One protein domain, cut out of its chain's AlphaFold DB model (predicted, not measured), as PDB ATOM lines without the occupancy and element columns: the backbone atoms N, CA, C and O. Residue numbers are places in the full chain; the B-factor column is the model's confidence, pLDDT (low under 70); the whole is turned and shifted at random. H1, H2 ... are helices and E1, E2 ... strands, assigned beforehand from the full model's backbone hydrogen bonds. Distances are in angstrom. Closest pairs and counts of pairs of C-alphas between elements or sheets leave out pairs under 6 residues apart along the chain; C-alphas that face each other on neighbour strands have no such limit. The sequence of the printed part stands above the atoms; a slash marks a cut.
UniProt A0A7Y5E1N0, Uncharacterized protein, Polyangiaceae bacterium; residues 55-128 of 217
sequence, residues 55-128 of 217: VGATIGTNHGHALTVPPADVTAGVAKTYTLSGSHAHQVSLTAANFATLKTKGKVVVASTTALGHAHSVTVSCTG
ATOM      1  N   VAL A  55      -3.632  22.027 -16.872       95.38
ATOM      2  CA  VAL A  55      -2.771  21.655 -17.998       95.38
ATOM      3  C   VAL A  55      -1.496  22.483 -17.918       95.38
ATOM      4  O   VAL A  55      -1.543  23.711 -17.933       95.38
ATOM      5  N   GLY A  56      -0.357  21.804 -17.811       95.62
ATOM      6  CA  GLY A  56       0.972  22.403 -17.846       95.62
ATOM      7  C   GLY A  56       1.656  22.157 -19.188       95.62
ATOM      8  O   GLY A  56       1.413  21.141 -19.840       95.62
ATOM      9  N   ALA A  57       2.545  23.065 -19.586       97.44
ATOM     10  CA  ALA A  57       3.392  22.897 -20.760       97.44
ATOM     11  C   ALA A  57       4.868  23.106 -20.401       97.44
ATOM     12  O   ALA A  57       5.225  24.061 -19.714       97.44
ATOM     13  N   THR A  58       5.735  22.224 -20.893       97.50
ATOM     14  CA  THR A  58       7.193  22.366 -20.832       97.50
ATOM     15  C   THR A  58       7.731  22.455 -22.251       97.50
ATOM     16  O   THR A  58       7.428  21.611 -23.093       97.50
ATOM     17  N   ILE A  59       8.530  23.482 -22.517       97.88
ATOM     18  CA  ILE A  59       9.070  23.784 -23.843       97.88
ATOM     19  C   ILE A  59      10.572  23.468 -23.819       97.88
ATOM     20  O   ILE A  59      11.300  23.939 -22.948       97.88
ATOM     21  N   GLY A  60      11.039  22.629 -24.738       97.31
ATOM     22  CA  GLY A  60      12.453  22.289 -24.901       97.31
ATOM     23  C   GLY A  60      13.223  23.425 -25.569       97.31
ATOM     24  O   GLY A  60      12.692  24.078 -26.467       97.31
ATOM     25  N   THR A  61      14.464  23.671 -25.137       94.75
ATOM     26  CA  THR A  61      15.282  24.820 -25.589       94.75
ATOM     27  C   THR A  61      14.522  26.147 -25.445       94.75
ATOM     28  O   THR A  61      14.548  27.011 -26.322       94.75
ATOM     29  N   ASN A  62      13.761  26.280 -24.353       94.44
ATOM     30  CA  ASN A  62      12.926  27.449 -24.136       94.44
ATOM     31  C   ASN A  62      13.791  28.688 -23.897       94.44
ATOM     32  O   ASN A  62      14.589  28.718 -22.965       94.44
ATOM     33  N   HIS A  63      13.585  29.715 -24.713       94.00
ATOM     34  CA  HIS A  63      14.265  31.004 -24.600       94.00
ATOM     35  C   HIS A  63      13.267  32.151 -24.351       94.00
ATOM     36  O   HIS A  63      13.512  33.294 -24.727       94.00
ATOM     37  N   GLY A  64      12.132  31.842 -23.709       95.38
ATOM     38  CA  GLY A  64      11.138  32.829 -23.269       95.38
ATOM     39  C   GLY A  64       9.710  32.577 -23.753       95.38
ATOM     40  O   GLY A  64       8.868  33.458 -23.620       95.38
ATOM     41  N   HIS A  65       9.420  31.405 -24.318       96.25
ATOM     42  CA  HIS A  65       8.078  31.024 -24.724       96.25
ATOM     43  C   HIS A  65       7.216  30.538 -23.558       96.25
ATOM     44  O   HIS A  65       7.697  29.901 -22.614       96.25
ATOM     45  N   ALA A  66       5.912  30.757 -23.702       96.50
ATOM     46  CA  ALA A  66       4.863  30.155 -22.898       96.50
ATOM     47  C   ALA A  66       3.766  29.569 -23.800       96.50
ATOM     48  O   ALA A  66       3.492  30.077 -24.890       96.50
ATOM     49  N   LEU A  67       3.127  28.501 -23.323       97.19
ATOM     50  CA  LEU A  67       1.954  27.890 -23.940       97.19
ATOM     51  C   LEU A  67       0.881  27.699 -22.865       97.19
ATOM     52  O   LEU A  67       1.131  27.043 -21.856       97.19
ATOM     53  N   THR A  68      -0.319  28.213 -23.127       96.69
ATOM     54  CA  THR A  68      -1.497  28.006 -22.277       96.69
ATOM     55  C   THR A  68      -2.517  27.163 -23.028       96.69
ATOM     56  O   THR A  68      -3.009  27.571 -24.079       96.69
ATOM     57  N   VAL A  69      -2.858  25.999 -22.472       96.75
ATOM     58  CA  VAL A  69      -3.898  25.106 -22.999       96.75
ATOM     59  C   VAL A  69      -5.046  25.061 -21.986       96.75
ATOM     60  O   VAL A  69      -4.858  24.546 -20.886       96.75
ATOM     61  N   PRO A  70      -6.236  25.598 -22.304       95.44
ATOM     62  CA  PRO A  70      -7.390  25.516 -21.417       95.44
ATOM     63  C   PRO A  70      -7.803  24.059 -21.130       95.44
ATOM     64  O   PRO A  70      -7.959  23.281 -22.074       95.44
ATOM     65  N   PRO A  71      -8.092  23.689 -19.866       89.88
ATOM     66  CA  PRO A  71      -8.702  22.400 -19.522       89.88
ATOM     67  C   PRO A  71      -9.930  22.032 -20.363       89.88
ATOM     68  O   PRO A  71     -10.105  20.876 -20.747       89.88
ATOM     69  N   ALA A  72     -10.757  23.028 -20.703       85.62
ATOM     70  CA  ALA A  72     -11.948  22.848 -21.527       85.62
ATOM     71  C   ALA A  72     -11.632  22.302 -22.929       85.62
ATOM     72  O   ALA A  72     -12.407  21.503 -23.454       85.62
ATOM     73  N   ASP A  73     -10.487  22.669 -23.511       93.06
ATOM     74  CA  ASP A  73     -10.074  22.152 -24.817       93.06
ATOM     75  C   ASP A  73      -9.685  20.672 -24.725       93.06
ATOM     76  O   ASP A  73     -10.027  19.885 -25.611       93.06
ATOM     77  N   VAL A  74      -9.051  20.261 -23.617       92.06
ATOM     78  CA  VAL A  74      -8.769  18.843 -23.366       92.06
ATOM     79  C   VAL A  74     -10.069  18.064 -23.247       92.06
ATOM     80  O   VAL A  74     -10.222  17.040 -23.911       92.06
ATOM     81  N   THR A  75     -11.040  18.563 -22.479       84.62
ATOM     82  CA  THR A  75     -12.367  17.941 -22.355       84.62
ATOM     83  C   THR A  75     -13.067  17.827 -23.707       84.62
ATOM     84  O   THR A  75     -13.503  16.725 -24.055       84.62
ATOM     85  N   ALA A  76     -13.104  18.906 -24.497       84.25
ATOM     86  CA  ALA A  76     -13.713  18.920 -25.826       84.25
ATOM     87  C   ALA A  76     -13.048  17.921 -26.784       84.25
ATOM     88  O   ALA A  76     -13.731  17.288 -27.585       84.25
ATOM     89  N   GLY A  77     -11.725  17.746 -26.688       87.25
ATOM     90  CA  GLY A  77     -10.980  16.795 -27.512       87.25
ATOM     91  C   GLY A  77     -10.986  17.127 -29.006       87.25
ATOM     92  O   GLY A  77     -10.732  16.253 -29.832       87.25
ATOM     93  N   VAL A  78     -11.290  18.377 -29.362       90.31
ATOM     94  CA  VAL A  78     -11.314  18.862 -30.745       90.31
ATOM     95  C   VAL A  78      -9.943  19.419 -31.098       90.31
ATOM     96  O   VAL A  78      -9.350  20.138 -30.300       90.31
ATOM     97  N   ALA A  79      -9.443  19.102 -32.295       95.56
ATOM     98  CA  ALA A  79      -8.147  19.588 -32.750       95.56
ATOM     99  C   ALA A  79      -8.070  21.125 -32.712       95.56
ATOM    100  O   ALA A  79      -8.999  21.808 -33.148       95.56
ATOM    101  N   LYS A  80      -6.957  21.665 -32.206       97.44
ATOM    102  CA  LYS A  80      -6.772  23.109 -32.030       97.44
ATOM    103  C   LYS A  80      -5.308  23.504 -32.158       97.44
ATOM    104  O   LYS A  80      -4.413  22.748 -31.782       97.44
ATOM    105  N   THR A  81      -5.078  24.703 -32.679       98.06
ATOM    106  CA  THR A  81      -3.747  25.300 -32.790       98.06
ATOM    107  C   THR A  81      -3.594  26.419 -31.772       98.06
ATOM    108  O   THR A  81      -4.485  27.253 -31.618       98.06
ATOM    109  N   TYR A  82      -2.460  26.423 -31.084       97.94
ATOM    110  CA  TYR A  82      -2.103  27.371 -30.040       97.94
ATOM    111  C   TYR A  82      -0.846  28.129 -30.430       97.94
ATOM    112  O   TYR A  82       0.064  27.565 -31.035       97.94
ATOM    113  N   THR A  83      -0.770  29.388 -30.021       97.44
ATOM    114  CA  THR A  83       0.422  30.214 -30.200       97.44
ATOM    115  C   THR A  83       1.373  30.016 -29.024       97.44
ATOM    116  O   THR A  83       0.957  30.074 -27.868       97.44
ATOM    117  N   LEU A  84       2.656  29.808 -29.321       96.19
ATOM    118  CA  LEU A  84       3.743  29.883 -28.348       96.19
ATOM    119  C   LEU A  84       4.273  31.309 -28.347       96.19
ATOM    120  O   LEU A  84       5.037  31.691 -29.235       96.19
ATOM    121  N   SER A  85       3.863  32.091 -27.359       92.19
ATOM    122  CA  SER A  85       4.245  33.500 -27.247       92.19
ATOM    123  C   SER A  85       5.592  33.626 -26.544       92.19
ATOM    124  O   SER A  85       5.741  33.072 -25.461       92.19
ATOM    125  N   GLY A  86       6.545  34.346 -27.139       91.19
ATOM    126  CA  GLY A  86       7.873  34.636 -26.583       91.19
ATOM    127  C   GLY A  86       8.530  35.825 -27.295       91.19
ATOM    128  O   GLY A  86       7.832  36.741 -27.726       91.19
ATOM    129  N   SER A  87       9.860  35.807 -27.460       91.06
ATOM    130  CA  SER A  87      10.589  36.816 -28.262       91.06
ATOM    131  C   SER A  87      10.179  36.813 -29.742       91.06
ATOM    132  O   SER A  87      10.324  37.814 -30.440       91.06
ATOM    133  N   HIS A  88       9.641  35.685 -30.204       94.25
ATOM    134  CA  HIS A  88       8.925  35.515 -31.460       94.25
ATOM    135  C   HIS A  88       7.805  34.475 -31.270       94.25
ATOM    136  O   HIS A  88       7.575  34.008 -30.150       94.25
ATOM    137  N   ALA A  89       7.068  34.141 -32.332       94.75
ATOM    138  CA  ALA A  89       5.926  33.233 -32.255       94.75
ATOM    139  C   ALA A  89       6.179  31.913 -32.992       94.75
ATOM    140  O   ALA A  89       6.640  31.902 -34.133       94.75
ATOM    141  N   HIS A  90       5.764  30.813 -32.365       97.00
ATOM    142  CA  HIS A  90       5.513  29.538 -33.039       97.00
ATOM    143  C   HIS A  90       4.047  29.142 -32.867       97.00
ATOM    144  O   HIS A  90       3.315  29.736 -32.074       97.00
ATOM    145  N   GLN A  91       3.630  28.096 -33.571       97.81
ATOM    146  CA  GLN A  91       2.342  27.451 -33.373       97.81
ATOM    147  C   GLN A  91       2.528  25.993 -32.948       97.81
ATOM    148  O   GLN A  91       3.463  25.327 -33.383       97.81
ATOM    149  N   VAL A  92       1.632  25.489 -32.107       98.31
ATOM    150  CA  VAL A  92       1.513  24.072 -31.750       98.31
ATOM    151  C   VAL A  92       0.105  23.614 -32.069       98.31
ATOM    152  O   VAL A  92      -0.859  24.178 -31.558       98.31
ATOM    153  N   SER A  93      -0.017  22.572 -32.885       98.06
ATOM    154  CA  SER A  93      -1.298  21.933 -33.177       98.06
ATOM    155  C   SER A  93      -1.461  20.681 -32.323       98.06
ATOM    156  O   SER A  93      -0.683  19.735 -32.441       98.06
ATOM    157  N   LEU A  94      -2.486  20.670 -31.473       98.00
ATOM    158  CA  LEU A  94      -2.922  19.484 -30.744       98.00
ATOM    159  C   LEU A  94      -4.097  18.861 -31.495       98.00
ATOM    160  O   LEU A  94      -5.122  19.501 -31.715       98.00
ATOM    161  N   THR A  95      -3.941  17.609 -31.910       97.06
ATOM    162  CA  THR A  95      -4.985  16.835 -32.593       97.06
ATOM    163  C   THR A  95      -5.964  16.210 -31.596       97.06
ATOM    164  O   THR A  95      -5.669  16.093 -30.405       97.06
ATOM    165  N   ALA A  96      -7.100  15.707 -32.086       91.50
ATOM    166  CA  ALA A  96      -8.026  14.917 -31.271       91.50
ATOM    167  C   ALA A  96      -7.338  13.702 -30.613       91.50
ATOM    168  O   ALA A  96      -7.571  13.410 -29.442       91.50
ATOM    169  N   ALA A  97      -6.414  13.046 -31.326       92.44
ATOM    170  CA  ALA A  97      -5.620  11.942 -30.787       92.44
ATOM    171  C   ALA A  97      -4.664  12.392 -29.666       92.44
ATOM    172  O   ALA A  97      -4.451  11.658 -28.696       92.44
ATOM    173  N   ASN A  98      -4.114  13.610 -29.749       97.00
ATOM    174  CA  ASN A  98      -3.297  14.165 -28.669       97.00
ATOM    175  C   ASN A  98      -4.136  14.428 -27.416       97.00
ATOM    176  O   ASN A  98      -3.703  14.075 -26.322       97.00
ATOM    177  N   PHE A  99      -5.346  14.973 -27.561       94.56
ATOM    178  CA  PHE A  99      -6.250  15.159 -26.424       94.56
ATOM    179  C   PHE A  99      -6.728  13.835 -25.823       94.56
ATOM    180  O   PHE A  99      -6.782  13.717 -24.602       94.56
ATOM    181  N   ALA A 100      -7.002  12.815 -26.643       89.00
ATOM    182  CA  ALA A 100      -7.283  11.466 -26.148       89.00
ATOM    183  C   ALA A 100      -6.098  10.914 -25.337       89.00
ATOM    184  O   ALA A 100      -6.278  10.442 -24.219       89.00
ATOM    185  N   THR A 101      -4.872  11.081 -25.844       91.62
ATOM    186  CA  THR A 101      -3.648  10.679 -25.132       91.62
ATOM    187  C   THR A 101      -3.467  11.442 -23.818       91.62
ATOM    188  O   THR A 101      -3.072  10.853 -22.817       91.62
ATOM    189  N   LEU A 102      -3.779  12.742 -23.780       92.50
ATOM    190  CA  LEU A 102      -3.742  13.531 -22.545       92.50
ATOM    191  C   LEU A 102      -4.736  13.012 -21.499       92.50
ATOM    192  O   LEU A 102      -4.386  12.968 -20.322       92.50
ATOM    193  N   LYS A 103      -5.935  12.583 -21.911       87.44
ATOM    194  CA  LYS A 103      -6.950  12.031 -20.999       87.44
ATOM    195  C   LYS A 103      -6.540  10.690 -20.397       87.44
ATOM    196  O   LYS A 103      -6.857  10.437 -19.244       87.44
ATOM    197  N   THR A 104      -5.842   9.848 -21.152       85.12
ATOM    198  CA  THR A 104      -5.556   8.465 -20.734       85.12
ATOM    199  C   THR A 104      -4.153   8.328 -20.143       85.12
ATOM    200  O   THR A 104      -3.965   7.752 -19.077       85.12
ATOM    201  N   LYS A 105      -3.152   8.942 -20.781       88.88
ATOM    202  CA  LYS A 105      -1.733   8.860 -20.387       88.88
ATOM    203  C   LYS A 105      -1.237  10.085 -19.623       88.88
ATOM    204  O   LYS A 105      -0.116  10.079 -19.124       88.88
ATOM    205  N   GLY A 106      -2.023  11.161 -19.562       92.12
ATOM    206  CA  GLY A 106      -1.671  12.383 -18.835       92.12
ATOM    207  C   GLY A 106      -0.604  13.257 -19.502       92.12
ATOM    208  O   GLY A 106      -0.319  14.338 -18.996       92.12
ATOM    209  N   LYS A 107      -0.003  12.840 -20.625       96.12
ATOM    210  CA  LYS A 107       1.101  13.567 -21.267       96.12
ATOM    211  C   LYS A 107       1.152  13.321 -22.771       96.12
ATOM    212  O   LYS A 107       0.960  12.197 -23.227       96.12
ATOM    213  N   VAL A 108       1.495  14.355 -23.532       97.75
ATOM    214  CA  VAL A 108       1.823  14.266 -24.959       97.75
ATOM    215  C   VAL A 108       3.027  15.151 -25.277       97.75
ATOM    216  O   VAL A 108       3.240  16.173 -24.630       97.75
ATOM    217  N   VAL A 109       3.829  14.756 -26.265       98.12
ATOM    218  CA  VAL A 109       4.943  15.558 -26.786       98.12
ATOM    219  C   VAL A 109       4.672  15.844 -28.258       98.12
ATOM    220  O   VAL A 109       4.392  14.923 -29.022       98.12
ATOM    221  N   VAL A 110       4.733  17.114 -28.643       98.25
ATOM    222  CA  VAL A 110       4.508  17.594 -30.013       98.25
ATOM    223  C   VAL A 110       5.594  18.592 -30.396       98.25
ATOM    224  O   VAL A 110       6.195  19.217 -29.528       98.25
ATOM    225  N   ALA A 111       5.860  18.752 -31.688       97.88
ATOM    226  CA  ALA A 111       6.744  19.808 -32.171       97.88
ATOM    227  C   ALA A 111       5.946  21.094 -32.437       97.88
ATOM    228  O   ALA A 111       4.796  21.034 -32.878       97.88
ATOM    229  N   SER A 112       6.554  22.256 -32.198       98.19
ATOM    230  CA  SER A 112       6.039  23.524 -32.719       98.19
ATOM    231  C   SER A 112       6.337  23.668 -34.216       98.19
ATOM    232  O   SER A 112       7.170  22.954 -34.775       98.19
ATOM    233  N   THR A 113       5.714  24.644 -34.874       97.75
ATOM    234  CA  THR A 113       6.112  25.069 -36.221       97.75
ATOM    235  C   THR A 113       7.543  25.604 -36.223       97.75
ATOM    236  O   THR A 113       7.983  26.214 -35.244       97.75
ATOM    237  N   THR A 114       8.247  25.444 -37.344       96.75
ATOM    238  CA  THR A 114       9.556  26.067 -37.547       96.75
ATOM    239  C   THR A 114       9.390  27.558 -37.821       96.75
ATOM    240  O   THR A 114       8.729  27.942 -38.784       96.75
ATOM    241  N   ALA A 115      10.003  28.395 -36.991       93.38
ATOM    242  CA  ALA A 115      10.123  29.831 -37.212       93.38
ATOM    243  C   ALA A 115      11.583  30.227 -36.985       93.38
ATOM    244  O   ALA A 115      12.258  29.645 -36.140       93.38
ATOM    245  N   LEU A 116      12.099  31.160 -37.791       92.50
ATOM    246  CA  LEU A 116      13.490  31.629 -37.694       92.50
ATOM    247  C   LEU A 116      14.521  30.479 -37.628       92.50
ATOM    248  O   LEU A 116      15.471  30.511 -36.850       92.50
ATOM    249  N   GLY A 117      14.300  29.423 -38.417       95.56
ATOM    250  CA  GLY A 117      15.228  28.296 -38.537       95.56
ATOM    251  C   GLY A 117      15.208  27.272 -37.396       95.56
ATOM    252  O   GLY A 117      16.030  26.361 -37.423       95.56
ATOM    253  N   HIS A 118      14.291  27.361 -36.424       96.00
ATOM    254  CA  HIS A 118      14.188  26.362 -35.351       96.00
ATOM    255  C   HIS A 118      12.742  26.068 -34.923       96.00
ATOM    256  O   HIS A 118      11.800  26.764 -35.300       96.00
ATOM    257  N   ALA A 119      12.571  24.987 -34.161       97.12
ATOM    258  CA  ALA A 119      11.311  24.549 -33.571       97.12
ATOM    259  C   ALA A 119      11.553  24.043 -32.142       97.12
ATOM    260  O   ALA A 119      12.673  23.673 -31.783       97.12
ATOM    261  N   HIS A 120      10.489  23.979 -31.349       97.38
ATOM    262  CA  HIS A 120      10.528  23.476 -29.985       97.38
ATOM    263  C   HIS A 120       9.873  22.106 -29.874       97.38
ATOM    264  O   HIS A 120       8.835  21.844 -30.483       97.38
ATOM    265  N   SER A 121      10.441  21.255 -29.021       97.94
ATOM    266  CA  SER A 121       9.721  20.107 -28.473       97.94
ATOM    267  C   SER A 121       8.844  20.594 -27.325       97.94
ATOM    268  O   SER A 121       9.344  21.188 -26.372       97.94
ATOM    269  N   VAL A 122       7.538  20.386 -27.419       98.38
ATOM    270  CA  VAL A 122       6.551  20.881 -26.462       98.38
ATOM    271  C   VAL A 122       5.878  19.694 -25.803       98.38
ATOM    272  O   VAL A 122       5.135  18.935 -26.420       98.38
ATOM    273  N   THR A 123       6.159  19.533 -24.518       98.25
ATOM    274  CA  THR A 123       5.490  18.572 -23.656       98.25
ATOM    275  C   THR A 123       4.264  19.231 -23.049       98.25
ATOM    276  O   THR A 123       4.406  20.193 -22.302       98.25
ATOM    277  N   VAL A 124       3.080  18.699 -23.323       97.94
ATOM    278  CA  VAL A 124       1.841  19.089 -22.645       97.94
ATOM    279  C   VAL A 124       1.493  17.989 -21.653       97.94
ATOM    280  O   VAL A 124       1.461  16.812 -22.014       97.94
ATOM    281  N   SER A 125       1.251  18.372 -20.405       96.38
ATOM    282  CA  SER A 125       0.921  17.466 -19.310       96.38
ATOM    283  C   SER A 125      -0.389  17.887 -18.672       96.38
ATOM    284  O   SER A 125      -0.635  19.063 -18.421       96.38
ATOM    285  N   CYS A 126      -1.221  16.908 -18.377       93.69
ATOM    286  CA  CYS A 126      -2.458  17.066 -17.649       93.69
ATOM    287  C   CYS A 126      -2.234  16.622 -16.202       93.69
ATOM    288  O   CYS A 126      -1.846  15.482 -15.940       93.69
ATOM    289  N   THR A 127      -2.470  17.529 -15.258       86.81
ATOM    290  CA  THR A 127      -2.413  17.255 -13.821       86.81
ATOM    291  C   THR A 127      -3.809  17.394 -13.236       86.81
ATOM    292  O   THR A 127      -4.476  18.411 -13.413       86.81
ATOM    293  N   GLY A 128      -4.251  16.372 -12.525       78.75
ATOM    294  CA  GLY A 128      -5.543  16.329 -11.863       78.75
ATOM    295  C   GLY A 128      -5.747  14.957 -11.237       78.75
ATOM    296  O   GLY A 128      -4.978  14.033 -11.544       78.75
TER     297      GLY A 128
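AT A GLANCE: This is residues 55 to 128 of the 217 residues of an uncharacterized protein of Polyangiaceae bacterium (UniProt A0A7Y5E1N0). This is a small elongated body, built like a barrel that does not fully close: the three-strand sheet E1, E5, E4 makes one wall and the hairpin of E2 and E3 another, while residues 65 to 70 run back lengthwise between E1 and E2. The helices H1 and H2 sit together at one end, with H2 over one face of the three-strand sheet. The printed part has 74 residues, with two named helices and five named strands in the order E1, H1, E2, E3, H2, E4, E5. Both sheets are antiparallel, the class is mixed, helices and strands, and the whole is compact, with a radius of gyration of the C-alphas of 11.7 A and spans of 33 by 20 by 16 A.

HOW THE PARTS SIT: E1, residues 55 to 59, is an edge strand beside the inner strand E5, residues 121 to 127; they are antiparallel at 158 degrees, with N 56 and O 125 at 2.8 A, within hydrogen-bond range. H1, residues 71 to 76, only grazes this sheet with its residues 71 to 74. E2, residues 80 to 85, and E3, residues 89 to 94, are an antiparallel hairpin at 152 degrees, with N 82 and O 92 at 2.8 A. H2, residues 96 to 105, touches H1 at a steep tilt of 62 degrees, opposite ways; their closest C-alphas, of Val 74 and Phe 99, are 5.4 A apart. E4, residues 107 to 111, is the other edge strand and forms a hairpin with E5, antiparallel at 159 degrees, with N 110 and O 122 at 2.9 A. H2 is on one face of the sheet E1, E5, E4, which gives two layers, a helix over a sheet; its height over the sheet is 7.8 A, and it lies over E4, along the strands at 9 degrees on the local plane. The closest C-alphas of E3 and E4, those of Val 92 and Ala 111, are 6.8 A apart. E1 and E2 are apart. In H1 and H2 every O i to N i+4 pair is within hydrogen-bond range.

IN THESE COORDINATES: E1 begins at C-alpha 55, (-2.771, 21.655, -17.998), and measures 13.4 A. H1 is 8.8 A long, E2 15.9 A and E3 16.4 A. H2 begins at C-alpha 96, (-8.026, 14.917, -31.271), and measures 14.0 A. E4 is 13.8 A long, and E5, 19.2 A, ends at C-alpha 127, (-2.413, 17.255, -13.821).

THE WHOLE: The two C-alphas farthest apart, of Gly 117 and Gly 128, are 35.9 A apart. The printed part has no cut. The link from E1 to H1, 11 residues, is long. The mean pLDDT of the printed part is 94.3, and no printed residue is under 70.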